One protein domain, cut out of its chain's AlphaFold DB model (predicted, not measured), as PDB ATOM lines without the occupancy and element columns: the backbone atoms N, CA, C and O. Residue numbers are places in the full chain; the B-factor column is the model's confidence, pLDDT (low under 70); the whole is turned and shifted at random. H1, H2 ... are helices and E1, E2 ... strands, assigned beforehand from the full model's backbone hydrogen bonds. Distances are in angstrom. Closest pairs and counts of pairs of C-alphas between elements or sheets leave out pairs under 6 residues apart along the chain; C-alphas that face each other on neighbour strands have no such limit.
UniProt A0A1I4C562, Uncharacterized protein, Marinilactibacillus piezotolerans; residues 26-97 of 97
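This is residues 26 to 97 of the 97 residues of an uncharacterized protein of Marinilactibacillus piezotolerans (UniProt A0A1I4C562). A strongly twisted sheet of three antiparallel strands has its long strand E2 between E1 and E3, and the E2-E3 hairpin makes its long ladder. A loose run of loops and three very short helices, residues 26 to 64, passes beside this sheet, with H1 near edge strand E3, H3 near edge strand E1, and H2 well away from the strands; residues 53 to 58 stick out. The printed part has 72 residues, with three named helices and then three named strands along it, H1 H2 H3 E1 E2 E3, and the sheet order is E1 - E2 - E3. The class is mixed, helices and strands; the whole is only just loose, close to compact, with a radius of gyration of the C-alphas of 13.8 A and spans of 37 by 30 by 29 A.

E2, residues 73 to 84, is the longest strand, 33.5 A from first to last C-alpha. E3, residues 89 to 96, is 23.6 A long and ends with C-alpha 96 at (-24.774, 26.977, -17.407). E1, residues 65 to 70, is 16.8 A long and begins with C-alpha 65 at (-34.578, 18.341, -20.532). The helices are H1, residues 33 to 36, 5.9 A, with C-alpha 33 at (-23.797, 35.453, -20.398); H2, residues 49 to 53, 6.3 A; and H3, residues 57 to 60, 5.4 A.

E1, E2 and E3 form a meander, each strand the antiparallel neighbour of the one before. E2 and E3 are a hairpin, at 162 degrees between their directions; N 79 and O 93 are 2.8 A apart and N 91 and O 81 2.9 A, both within hydrogen-bond range. E1 and E2 are a hairpin at 149 degrees, with N 66 and O 78 within hydrogen-bond range at 2.9 A. H1 only grazes the sheet, with its residues 33 to 35; its closest C-alphas to E3 are those of Trp 34 and Ile 95, 6.7 A apart. H3 only just grazes the sheet, with its residues 58 to 60; its closest C-alphas to E1 are those of Trp 59 and Met 65, 7.0 A apart. H2 is not on the sheet, and it is apart from H1 and H3. In H2 every O i to N i+4 pair is within hydrogen-bond range; H1 and H3 are too short for such a pair.

The two C-alphas farthest apart, those of Asn 50 and Ser 87, are 38.5 A from each other. The printed part has no cut and ends at Ser 97, the chain's last residue. The link from H1 to H2, residues 37 to 48, is long; the other links between named elements are tight. The mean pLDDT of the printed part is 86.2, and it is under 70 at residue 30, residue 35 and residues 39 to 43.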
ATOM      1  N   ILE A  26     -32.810  31.625 -18.222       84.12
ATOM      2  CA  ILE A  26     -32.950  31.404 -19.665       84.12
ATOM      3  C   ILE A  26     -33.526  32.618 -20.391       84.12
ATOM      4  O   ILE A  26     -33.059  32.888 -21.484       84.12
ATOM      5  N   TYR A  27     -34.514  33.326 -19.828       85.19
ATOM      6  CA  TYR A  27     -35.348  34.296 -20.565       85.19
ATOM      7  C   TYR A  27     -35.446  35.694 -19.945       85.19
ATOM      8  O   TYR A  27     -36.028  36.587 -20.562       85.19
ATOM      9  N   LYS A  28     -34.988  35.890 -18.704       81.19
ATOM     10  CA  LYS A  28     -35.168  37.173 -18.007       81.19
ATOM     11  C   LYS A  28     -34.247  38.263 -18.549       81.19
ATOM     12  O   LYS A  28     -34.680  39.405 -18.666       81.19
ATOM     13  N   GLU A  29     -32.989  37.925 -18.805       76.69
ATOM     14  CA  GLU A  29     -31.985  38.877 -19.278       76.69
ATOM     15  C   GLU A  29     -31.982  38.914 -20.805       76.69
ATOM     16  O   GLU A  29     -31.996  37.875 -21.450       76.69
ATOM     17  N   GLU A  30     -31.937  40.111 -21.387       68.19
ATOM     18  CA  GLU A  30     -31.905  40.293 -22.847       68.19
ATOM     19  C   GLU A  30     -30.593  39.803 -23.474       68.19
ATOM     20  O   GLU A  30     -30.576  39.319 -24.601       68.19
ATOM     21  N   ASN A  31     -29.496  39.879 -22.717       70.44
ATOM     22  CA  ASN A  31     -28.172  39.425 -23.135       70.44
ATOM     23  C   ASN A  31     -27.571  38.522 -22.049       70.44
ATOM     24  O   ASN A  31     -26.722  38.977 -21.279       70.44
ATOM     25  N   PRO A  32     -28.032  37.268 -21.924       74.44
ATOM     26  CA  PRO A  32     -27.514  36.373 -20.901       74.44
ATOM     27  C   PRO A  32     -26.064  35.964 -21.217       74.44
ATOM     28  O   PRO A  32     -25.681  35.850 -22.378       74.44
ATOM     29  N   GLU A  33     -25.235  35.720 -20.201       73.19
ATOM     30  CA  GLU A  33     -23.797  35.453 -20.398       73.19
ATOM     31  C   GLU A  33     -23.532  34.196 -21.247       73.19
ATOM     32  O   GLU A  33     -22.614  34.177 -22.069       73.19
ATOM     33  N   TRP A  34     -24.386  33.171 -21.133       70.00
ATOM     34  CA  TRP A  34     -24.262  31.927 -21.904       70.00
ATOM     35  C   TRP A  34     -24.302  32.155 -23.424       70.00
ATOM     36  O   TRP A  34     -23.708  31.392 -24.183       70.00
ATOM     37  N   LYS A  35     -24.929  33.246 -23.874       69.50
ATOM     38  CA  LYS A  35     -25.046  33.622 -25.287       69.50
ATOM     39  C   LYS A  35     -23.699  33.984 -25.929       69.50
ATOM     40  O   LYS A  35     -23.596  33.954 -27.150       69.50
ATOM     41  N   LEU A  36     -22.669  34.293 -25.130       73.06
ATOM     42  CA  LEU A  36     -21.294  34.513 -25.608       73.06
ATOM     43  C   LEU A  36     -20.629  33.228 -26.118       73.06
ATOM     44  O   LEU A  36     -19.672  33.295 -26.887       73.06
ATOM     45  N   TRP A  37     -21.128  32.075 -25.676       73.94
ATOM     46  CA  TRP A  37     -20.589  30.753 -25.989       73.94
ATOM     47  C   TRP A  37     -21.458  29.985 -26.986       73.94
ATOM     48  O   TRP A  37     -21.024  28.966 -27.519       73.94
ATOM     49  N   ASP A  38     -22.673  30.477 -27.234       72.56
ATOM     50  CA  ASP A  38     -23.592  29.905 -28.205       72.56
ATOM     51  C   ASP A  38     -23.222  30.337 -29.629       72.56
ATOM     52  O   ASP A  38     -22.740  31.447 -29.878       72.56
ATOM     53  N   ALA A  39     -23.457  29.453 -30.592       63.94
ATOM     54  CA  ALA A  39     -23.220  29.784 -31.985       63.94
ATOM     55  C   ALA A  39     -24.234  30.859 -32.442       63.94
ATOM     56  O   ALA A  39     -25.383  30.862 -31.994       63.94
ATOM     57  N   PRO A  40     -23.861  31.799 -33.334       67.12
ATOM     58  CA  PRO A  40     -24.635  33.019 -33.600       67.12
ATOM     59  C   PRO A  40     -25.908  32.796 -34.443       67.12
ATOM     60  O   PRO A  40     -26.328  33.681 -35.184       67.12
ATOM     61  N   TYR A  41     -26.524  31.616 -34.368       53.88
ATOM     62  CA  TYR A  41     -27.587  31.192 -35.276       53.88
ATOM     63  C   TYR A  41     -28.986  31.699 -34.899       53.88
ATOM     64  O   TYR A  41     -29.816  31.849 -35.792       53.88
ATOM     65  N   TYR A  42     -29.258  31.998 -33.625       59.41
ATOM     66  CA  TYR A  42     -30.605  32.376 -33.169       59.41
ATOM     67  C   TYR A  42     -30.573  33.588 -32.255       59.41
ATOM     68  O   TYR A  42     -29.797  33.601 -31.311       59.41
ATOM     69  N   GLU A  43     -31.405  34.602 -32.482       65.06
ATOM     70  CA  GLU A  43     -31.533  35.728 -31.547       65.06
ATOM     71  C   GLU A  43     -32.123  35.258 -30.209       65.06
ATOM     72  O   GLU A  43     -33.028  34.421 -30.167       65.06
ATOM     73  N   HIS A  44     -31.581  35.765 -29.096       72.38
ATOM     74  CA  HIS A  44     -32.198  35.540 -27.795       72.38
ATOM     75  C   HIS A  44     -33.365  36.516 -27.642       72.38
ATOM     76  O   HIS A  44     -33.201  37.715 -27.857       72.38
ATOM     77  N   HIS A  45     -34.532  36.006 -27.259       76.62
ATOM     78  CA  HIS A  45     -35.692  36.832 -26.956       76.62
ATOM     79  C   HIS A  45     -36.088  36.626 -25.505       76.62
ATOM     80  O   HIS A  45     -36.282  35.491 -25.053       76.62
ATOM     81  N   THR A  46     -36.253  37.739 -24.797       84.69
ATOM     82  CA  THR A  46     -36.832  37.707 -23.462       84.69
ATOM     83  C   THR A  46     -38.284  37.253 -23.544       84.69
ATOM     84  O   THR A  46     -38.990  37.493 -24.525       84.69
ATOM     85  N   LYS A  47     -38.739  36.568 -22.498       87.06
ATOM     86  CA  LYS A  47     -40.152  36.223 -22.308       87.06
ATOM     87  C   LYS A  47     -40.598  36.769 -20.969       87.06
ATOM     88  O   LYS A  47     -39.840  36.711 -19.999       87.06
ATOM     89  N   SER A  48     -41.829  37.252 -20.860       92.00
ATOM     90  CA  SER A  48     -42.420  37.480 -19.545       92.00
ATOM     91  C   SER A  48     -42.591  36.148 -18.808       92.00
ATOM     92  O   SER A  48     -42.658  35.073 -19.408       92.00
ATOM     93  N   PHE A  49     -42.673  36.201 -17.478       91.81
ATOM     94  CA  PHE A  49     -42.865  34.977 -16.701       91.81
ATOM     95  C   PHE A  49     -44.211  34.301 -17.012       91.81
ATOM     96  O   PHE A  49     -44.273  33.079 -17.019       91.81
ATOM     97  N   ASN A  50     -45.261  35.071 -17.317       93.38
ATOM     98  CA  ASN A  50     -46.571  34.512 -17.664       93.38
ATOM     99  C   ASN A  50     -46.533  33.769 -19.006       93.38
ATOM    100  O   ASN A  50     -46.983  32.633 -19.065       93.38
ATOM    101  N   GLU A  51     -45.911  34.350 -20.037       91.94
ATOM    102  CA  GLU A  51     -45.732  33.676 -21.336       91.94
ATOM    103  C   GLU A  51     -44.918  32.383 -21.199       91.94
ATOM    104  O   GLU A  51     -45.184  31.391 -21.869       91.94
ATOM    105  N   PHE A  52     -43.926  32.365 -20.304       92.31
ATOM    106  CA  PHE A  52     -43.188  31.145 -19.994       92.31
ATOM    107  C   PHE A  52     -44.065  30.084 -19.304       92.31
ATOM    108  O   PHE A  52     -43.930  28.896 -19.598       92.31
ATOM    109  N   LEU A  53     -44.968  30.494 -18.406       92.94
ATOM    110  CA  LEU A  53     -45.880  29.577 -17.715       92.94
ATOM    111  C   LEU A  53     -46.904  28.933 -18.655       92.94
ATOM    112  O   LEU A  53     -47.255  27.776 -18.430       92.94
ATOM    113  N   ASP A  54     -47.324  29.625 -19.714       92.88
ATOM    114  CA  ASP A  54     -48.203  29.055 -20.748       92.88
ATOM    115  C   ASP A  54     -47.548  27.861 -21.470       92.88
ATOM    116  O   ASP A  54     -48.229  26.996 -22.019       92.88
ATOM    117  N   GLU A  55     -46.216  27.773 -21.436       88.88
ATOM    118  CA  GLU A  55     -45.434  26.690 -22.031       88.88
ATOM    119  C   GLU A  55     -44.848  25.712 -20.992       88.88
ATOM    120  O   GLU A  55     -44.022  24.866 -21.348       88.88
ATOM    121  N   LYS A  56     -45.246  25.797 -19.713       89.44
ATOM    122  CA  LYS A  56     -44.597  25.066 -18.605       89.44
ATOM    123  C   LYS A  56     -44.597  23.541 -18.758       89.44
ATOM    124  O   LYS A  56     -43.666  22.880 -18.293       89.44
ATOM    125  N   ASP A  57     -45.601  22.984 -19.429       88.56
ATOM    126  CA  ASP A  57     -45.744  21.535 -19.611       88.56
ATOM    127  C   ASP A  57     -44.631  20.968 -20.508       88.56
ATOM    128  O   ASP A  57     -44.225  19.818 -20.354       88.56
ATOM    129  N   LYS A  58     -44.033  21.805 -21.373       86.00
ATOM    130  CA  LYS A  58     -42.831  21.445 -22.146       86.00
ATOM    131  C   LYS A  58     -41.594  21.240 -21.266       86.00
ATOM    132  O   LYS A  58     -40.599  20.702 -21.745       86.00
ATOM    133  N   TRP A  59     -41.632  21.694 -20.013       89.00
ATOM    134  CA  TRP A  59     -40.512  21.657 -19.075       89.00
ATOM    135  C   TRP A  59     -40.689  20.567 -18.017       89.00
ATOM    136  O   TRP A  59     -39.803  19.729 -17.867       89.00
ATOM    137  N   ILE A  60     -41.814  20.557 -17.294       87.44
ATOM    138  CA  ILE A  60     -42.009  19.693 -16.109       87.44
ATOM    139  C   ILE A  60     -42.090  18.202 -16.478       87.44
ATOM    140  O   ILE A  60     -41.543  17.367 -15.760       87.44
ATOM    141  N   ASP A  61     -42.685  17.868 -17.624       77.75
ATOM    142  CA  ASP A  61     -42.869  16.480 -18.076       77.75
ATOM    143  C   ASP A  61     -41.879  16.069 -19.176       77.75
ATOM    144  O   ASP A  61     -42.019  15.026 -19.824       77.75
ATOM    145  N   SER A  62     -40.844  16.881 -19.399       82.31
ATOM    146  CA  SER A  62     -39.855  16.605 -20.430       82.31
ATOM    147  C   SER A  62     -38.918  15.473 -20.021       82.31
ATOM    148  O   SER A  62     -38.192  15.555 -19.031       82.31
ATOM    149  N   ASN A  63     -38.854  14.432 -20.850       84.88
ATOM    150  CA  ASN A  63     -37.780  13.437 -20.771       84.88
ATOM    151  C   ASN A  63     -36.466  13.947 -21.382       84.88
ATOM    152  O   ASN A  63     -35.409  13.368 -21.140       84.88
ATOM    153  N   GLN A  64     -36.551  15.015 -22.174       89.56
ATOM    154  CA  GLN A  64     -35.474  15.547 -23.000       89.56
ATOM    155  C   GLN A  64     -34.715  16.690 -22.338       89.56
ATOM    156  O   GLN A  64     -33.670  17.078 -22.843       89.56
ATOM    157  N   MET A  65     -35.207  17.223 -21.220       92.44
ATOM    158  CA  MET A  65     -34.578  18.341 -20.532       92.44
ATOM    159  C   MET A  65     -34.579  18.134 -19.024       92.44
ATOM    160  O   MET A  65     -35.575  17.742 -18.420       92.44
ATOM    161  N   LYS A  66     -33.430  18.397 -18.412       94.62
ATOM    162  CA  LYS A  66     -33.196  18.239 -16.981       94.62
ATOM    163  C   LYS A  66     -32.483  19.458 -16.439       94.62
ATOM    164  O   LYS A  66     -31.760  20.136 -17.167       94.62
ATOM    165  N   ILE A  67     -32.663  19.709 -15.152       95.81
ATOM    166  CA  ILE A  67     -31.879  20.730 -14.471       95.81
ATOM    167  C   ILE A  67     -30.519  20.179 -14.054       95.81
ATOM    168  O   ILE A  67     -30.380  18.976 -13.808       95.81
ATOM    169  N   ILE A  68     -29.558  21.085 -13.921       96.38
ATOM    170  CA  ILE A  68     -28.255  20.842 -13.312       96.38
ATOM    171  C   ILE A  68     -28.210  21.633 -12.004       96.38
ATOM    172  O   ILE A  68     -28.417  22.850 -12.000       96.38
ATOM    173  N   GLU A  69     -27.942  20.946 -10.899       97.00
ATOM    174  CA  GLU A  69     -27.690  21.562  -9.599       97.00
ATOM    175  C   GLU A  69     -26.230  21.378  -9.193       97.00
ATOM    176  O   GLU A  69     -25.665  20.305  -9.393       97.00
ATOM    177  N   VAL A  70     -25.659  22.403  -8.562       96.75
ATOM    178  CA  VAL A  70     -24.371  22.348  -7.861       96.75
ATOM    179  C   VAL A  70     -24.581  22.902  -6.462       96.75
ATOM    180  O   VAL A  70     -25.069  24.021  -6.306       96.75
ATOM    181  N   ASN A  71     -24.231  22.128  -5.431       95.94
ATOM    182  CA  ASN A  71     -24.454  22.514  -4.031       95.94
ATOM    183  C   ASN A  71     -25.910  22.954  -3.769       95.94
ATOM    184  O   ASN A  71     -26.154  24.001  -3.169       95.94
ATOM    185  N   GLU A  72     -26.872  22.174  -4.276       94.19
ATOM    186  CA  GLU A  72     -28.323  22.414  -4.138       94.19
ATOM    187  C   GLU A  72     -28.837  23.700  -4.815       94.19
ATOM    188  O   GLU A  72     -29.984  24.102  -4.617       94.19
ATOM    189  N   ARG A  73     -28.016  24.348  -5.651       95.56
ATOM    190  CA  ARG A  73     -28.411  25.508  -6.458       95.56
ATOM    191  C   ARG A  73     -28.558  25.108  -7.911       95.56
ATOM    192  O   ARG A  73     -27.648  24.508  -8.471       95.56
ATOM    193  N   ILE A  74     -29.675  25.483  -8.527       95.81
ATOM    194  CA  ILE A  74     -29.888  25.312  -9.967       95.81
ATOM    195  C   ILE A  74     -28.966  26.284 -10.704       95.81
ATOM    196  O   ILE A  74     -29.096  27.493 -10.525       95.81
ATOM    197  N   ILE A  75     -28.063  25.749 -11.522       94.75
ATOM    198  CA  ILE A  75     -27.105  26.536 -12.316       94.75
ATOM    199  C   ILE A  75     -27.406  26.492 -13.815       94.75
ATOM    200  O   ILE A  75     -26.768  27.178 -14.604       94.75
ATOM    201  N   GLY A  76     -28.368  25.668 -14.232       93.38
ATOM    202  CA  GLY A  76     -28.681  25.535 -15.644       93.38
ATOM    203  C   GLY A  76     -29.427  24.262 -15.997       93.38
ATOM    204  O   GLY A  76     -30.094  23.649 -15.154       93.38
ATOM    205  N   THR A  77     -29.319  23.875 -17.262       94.12
ATOM    206  CA  THR A  77     -30.027  22.733 -17.835       94.12
ATOM    207  C   THR A  77     -29.127  21.919 -18.752       94.12
ATOM    208  O   THR A  77     -28.198  22.427 -19.375       94.12
ATOM    209  N   VAL A  78     -29.438  20.629 -18.844       94.12
ATOM    210  CA  VAL A  78     -28.975  19.753 -19.919       94.12
ATOM    211  C   VAL A  78     -30.192  19.310 -20.710       94.12
ATOM    212  O   VAL A  78     -31.215  18.929 -20.133       94.12
ATOM    213  N   SER A  79     -30.089  19.362 -22.028       93.00
ATOM    214  CA  SER A  79     -31.122  18.908 -22.940       93.00
ATOM    215  C   SER A  79     -30.544  18.008 -24.019       93.00
ATOM    216  O   SER A  79     -29.336  17.975 -24.261       93.00
ATOM    217  N   TYR A  80     -31.419  17.252 -24.664       93.75
ATOM    218  CA  TYR A  80     -31.082  16.538 -25.878       93.75
ATOM    219  C   TYR A  80     -32.271  16.482 -26.824       93.75
ATOM    220  O   TYR A  80     -33.425  16.564 -26.401       93.75
ATOM    221  N   TYR A  81     -31.992  16.255 -28.099       93.00
ATOM    222  CA  TYR A  81     -33.001  15.866 -29.072       93.00
ATOM    223  C   TYR A  81     -32.407  14.875 -30.075       93.00
ATOM    224  O   TYR A  81     -31.193  14.790 -30.259       93.00
ATOM    225  N   TRP A  82     -33.265  14.067 -30.693       94.69
ATOM    226  CA  TRP A  82     -32.844  13.154 -31.750       94.69
ATOM    227  C   TRP A  82     -32.806  13.903 -33.075       94.69
ATOM    228  O   TRP A  82     -33.856  14.304 -33.571       94.69
ATOM    229  N   GLU A  83     -31.623  14.039 -33.666       95.25
ATOM    230  CA  GLU A  83     -31.496  14.470 -35.062       95.25
ATOM    231  C   GLU A  83     -31.993  13.342 -35.982       95.25
ATOM    232  O   GLU A  83     -32.748  13.558 -36.928       95.25
ATOM    233  N   HIS A  84     -31.631  12.097 -35.648       96.25
ATOM    234  CA  HIS A  84     -32.131  10.906 -36.324       96.25
ATOM    235  C   HIS A  84     -32.083   9.671 -35.403       96.25
ATOM    236  O   HIS A  84     -31.067   8.980 -35.276       96.25
ATOM    237  N   GLU A  85     -33.212   9.362 -34.762       95.12
ATOM    238  CA  GLU A  85     -33.344   8.259 -33.795       95.12
ATOM    239  C   GLU A  85     -33.026   6.860 -34.371       95.12
ATOM    240  O   GLU A  85     -32.316   6.103 -33.700       95.12
ATOM    241  N   PRO A  86     -33.425   6.492 -35.611       97.38
ATOM    242  CA  PRO A  86     -33.115   5.168 -36.159       97.38
ATOM    243  C   PRO A  86     -31.613   4.888 -36.295       97.38
ATOM    244  O   PRO A  86     -31.181   3.750 -36.115       97.38
ATOM    245  N   SER A  87     -30.803   5.915 -36.581       96.75
ATOM    246  CA  SER A  87     -29.337   5.786 -36.596       96.75
ATOM    247  C   SER A  87     -28.698   6.048 -35.235       96.75
ATOM    248  O   SER A  87     -27.476   5.988 -35.129       96.75
ATOM    249  N   LYS A  88     -29.501   6.343 -34.207       94.88
ATOM    250  CA  LYS A  88     -29.061   6.765 -32.874       94.88
ATOM    251  C   LYS A  88     -28.222   8.049 -32.890       94.88
ATOM    252  O   LYS A  88     -27.309   8.189 -32.080       94.88
ATOM    253  N   TRP A  89     -28.527   8.978 -33.797       96.50
ATOM    254  CA  TRP A  89     -27.900  10.297 -33.800       96.50
ATOM    255  C   TRP A  89     -28.713  11.264 -32.941       96.50
ATOM    256  O   TRP A  89     -29.865  11.580 -33.243       96.50
ATOM    257  N   LEU A  90     -28.089  11.696 -31.853       95.44
ATOM    258  CA  LEU A  90     -28.632  12.593 -30.849       95.44
ATOM    259  C   LEU A  90     -27.705  13.794 -30.698       95.44
ATOM    260  O   LEU A  90     -26.486  13.629 -30.686       95.44
ATOM    261  N   GLU A  91     -28.304  14.964 -30.540       95.12
ATOM    262  CA  GLU A  91     -27.621  16.209 -30.214       95.12
ATOM    263  C   GLU A  91     -27.923  16.586 -28.763       95.12
ATOM    264  O   GLU A  91     -29.027  16.346 -28.264       95.12
ATOM    265  N   MET A  92     -26.934  17.153 -28.071       94.06
ATOM    266  CA  MET A  92     -27.051  17.563 -26.669       94.06
ATOM    267  C   MET A  92     -26.702  19.034 -26.500       94.06
ATOM    268  O   MET A  92     -25.716  19.513 -27.052       94.06
ATOM    269  N   GLY A  93     -27.481  19.721 -25.671       90.88
ATOM    270  CA  GLY A  93     -27.233  21.096 -25.263       90.88
ATOM    271  C   GLY A  93     -27.011  21.186 -23.760       90.88
ATOM    272  O   GLY A  93     -27.674  20.499 -22.980       90.88
ATOM    273  N   ILE A  94     -26.088  22.047 -23.343       91.19
ATOM    274  CA  ILE A  94     -25.899  22.414 -21.939       91.19
ATOM    275  C   ILE A  94     -25.906  23.934 -21.854       91.19
ATOM    276  O   ILE A  94     -25.179  24.600 -22.586       91.19
ATOM    277  N   ILE A  95     -26.709  24.465 -20.938       87.50
ATOM    278  CA  ILE A  95     -26.680  25.874 -20.549       87.50
ATOM    279  C   ILE A  95     -26.263  25.914 -19.086       87.50
ATOM    280  O   ILE A  95     -26.863  25.226 -18.262       87.50
ATOM    281  N   VAL A  96     -25.245  26.713 -18.773       87.12
ATOM    282  CA  VAL A  96     -24.774  26.977 -17.407       87.12
ATOM    283  C   VAL A  96     -24.596  28.482 -17.254       87.12
ATOM    284  O   VAL A  96     -24.078  29.131 -18.163       87.12
ATOM    285  N   SER A  97     -25.049  29.021 -16.123       76.94
ATOM    286  CA  SER A  97     -24.936  30.431 -15.741       76.94
ATOM    287  C   SER A  97     -24.514  30.584 -14.284       76.94
ATOM    288  O   SER A  97     -24.626  29.608 -13.507       76.94
TER     289      SER A  97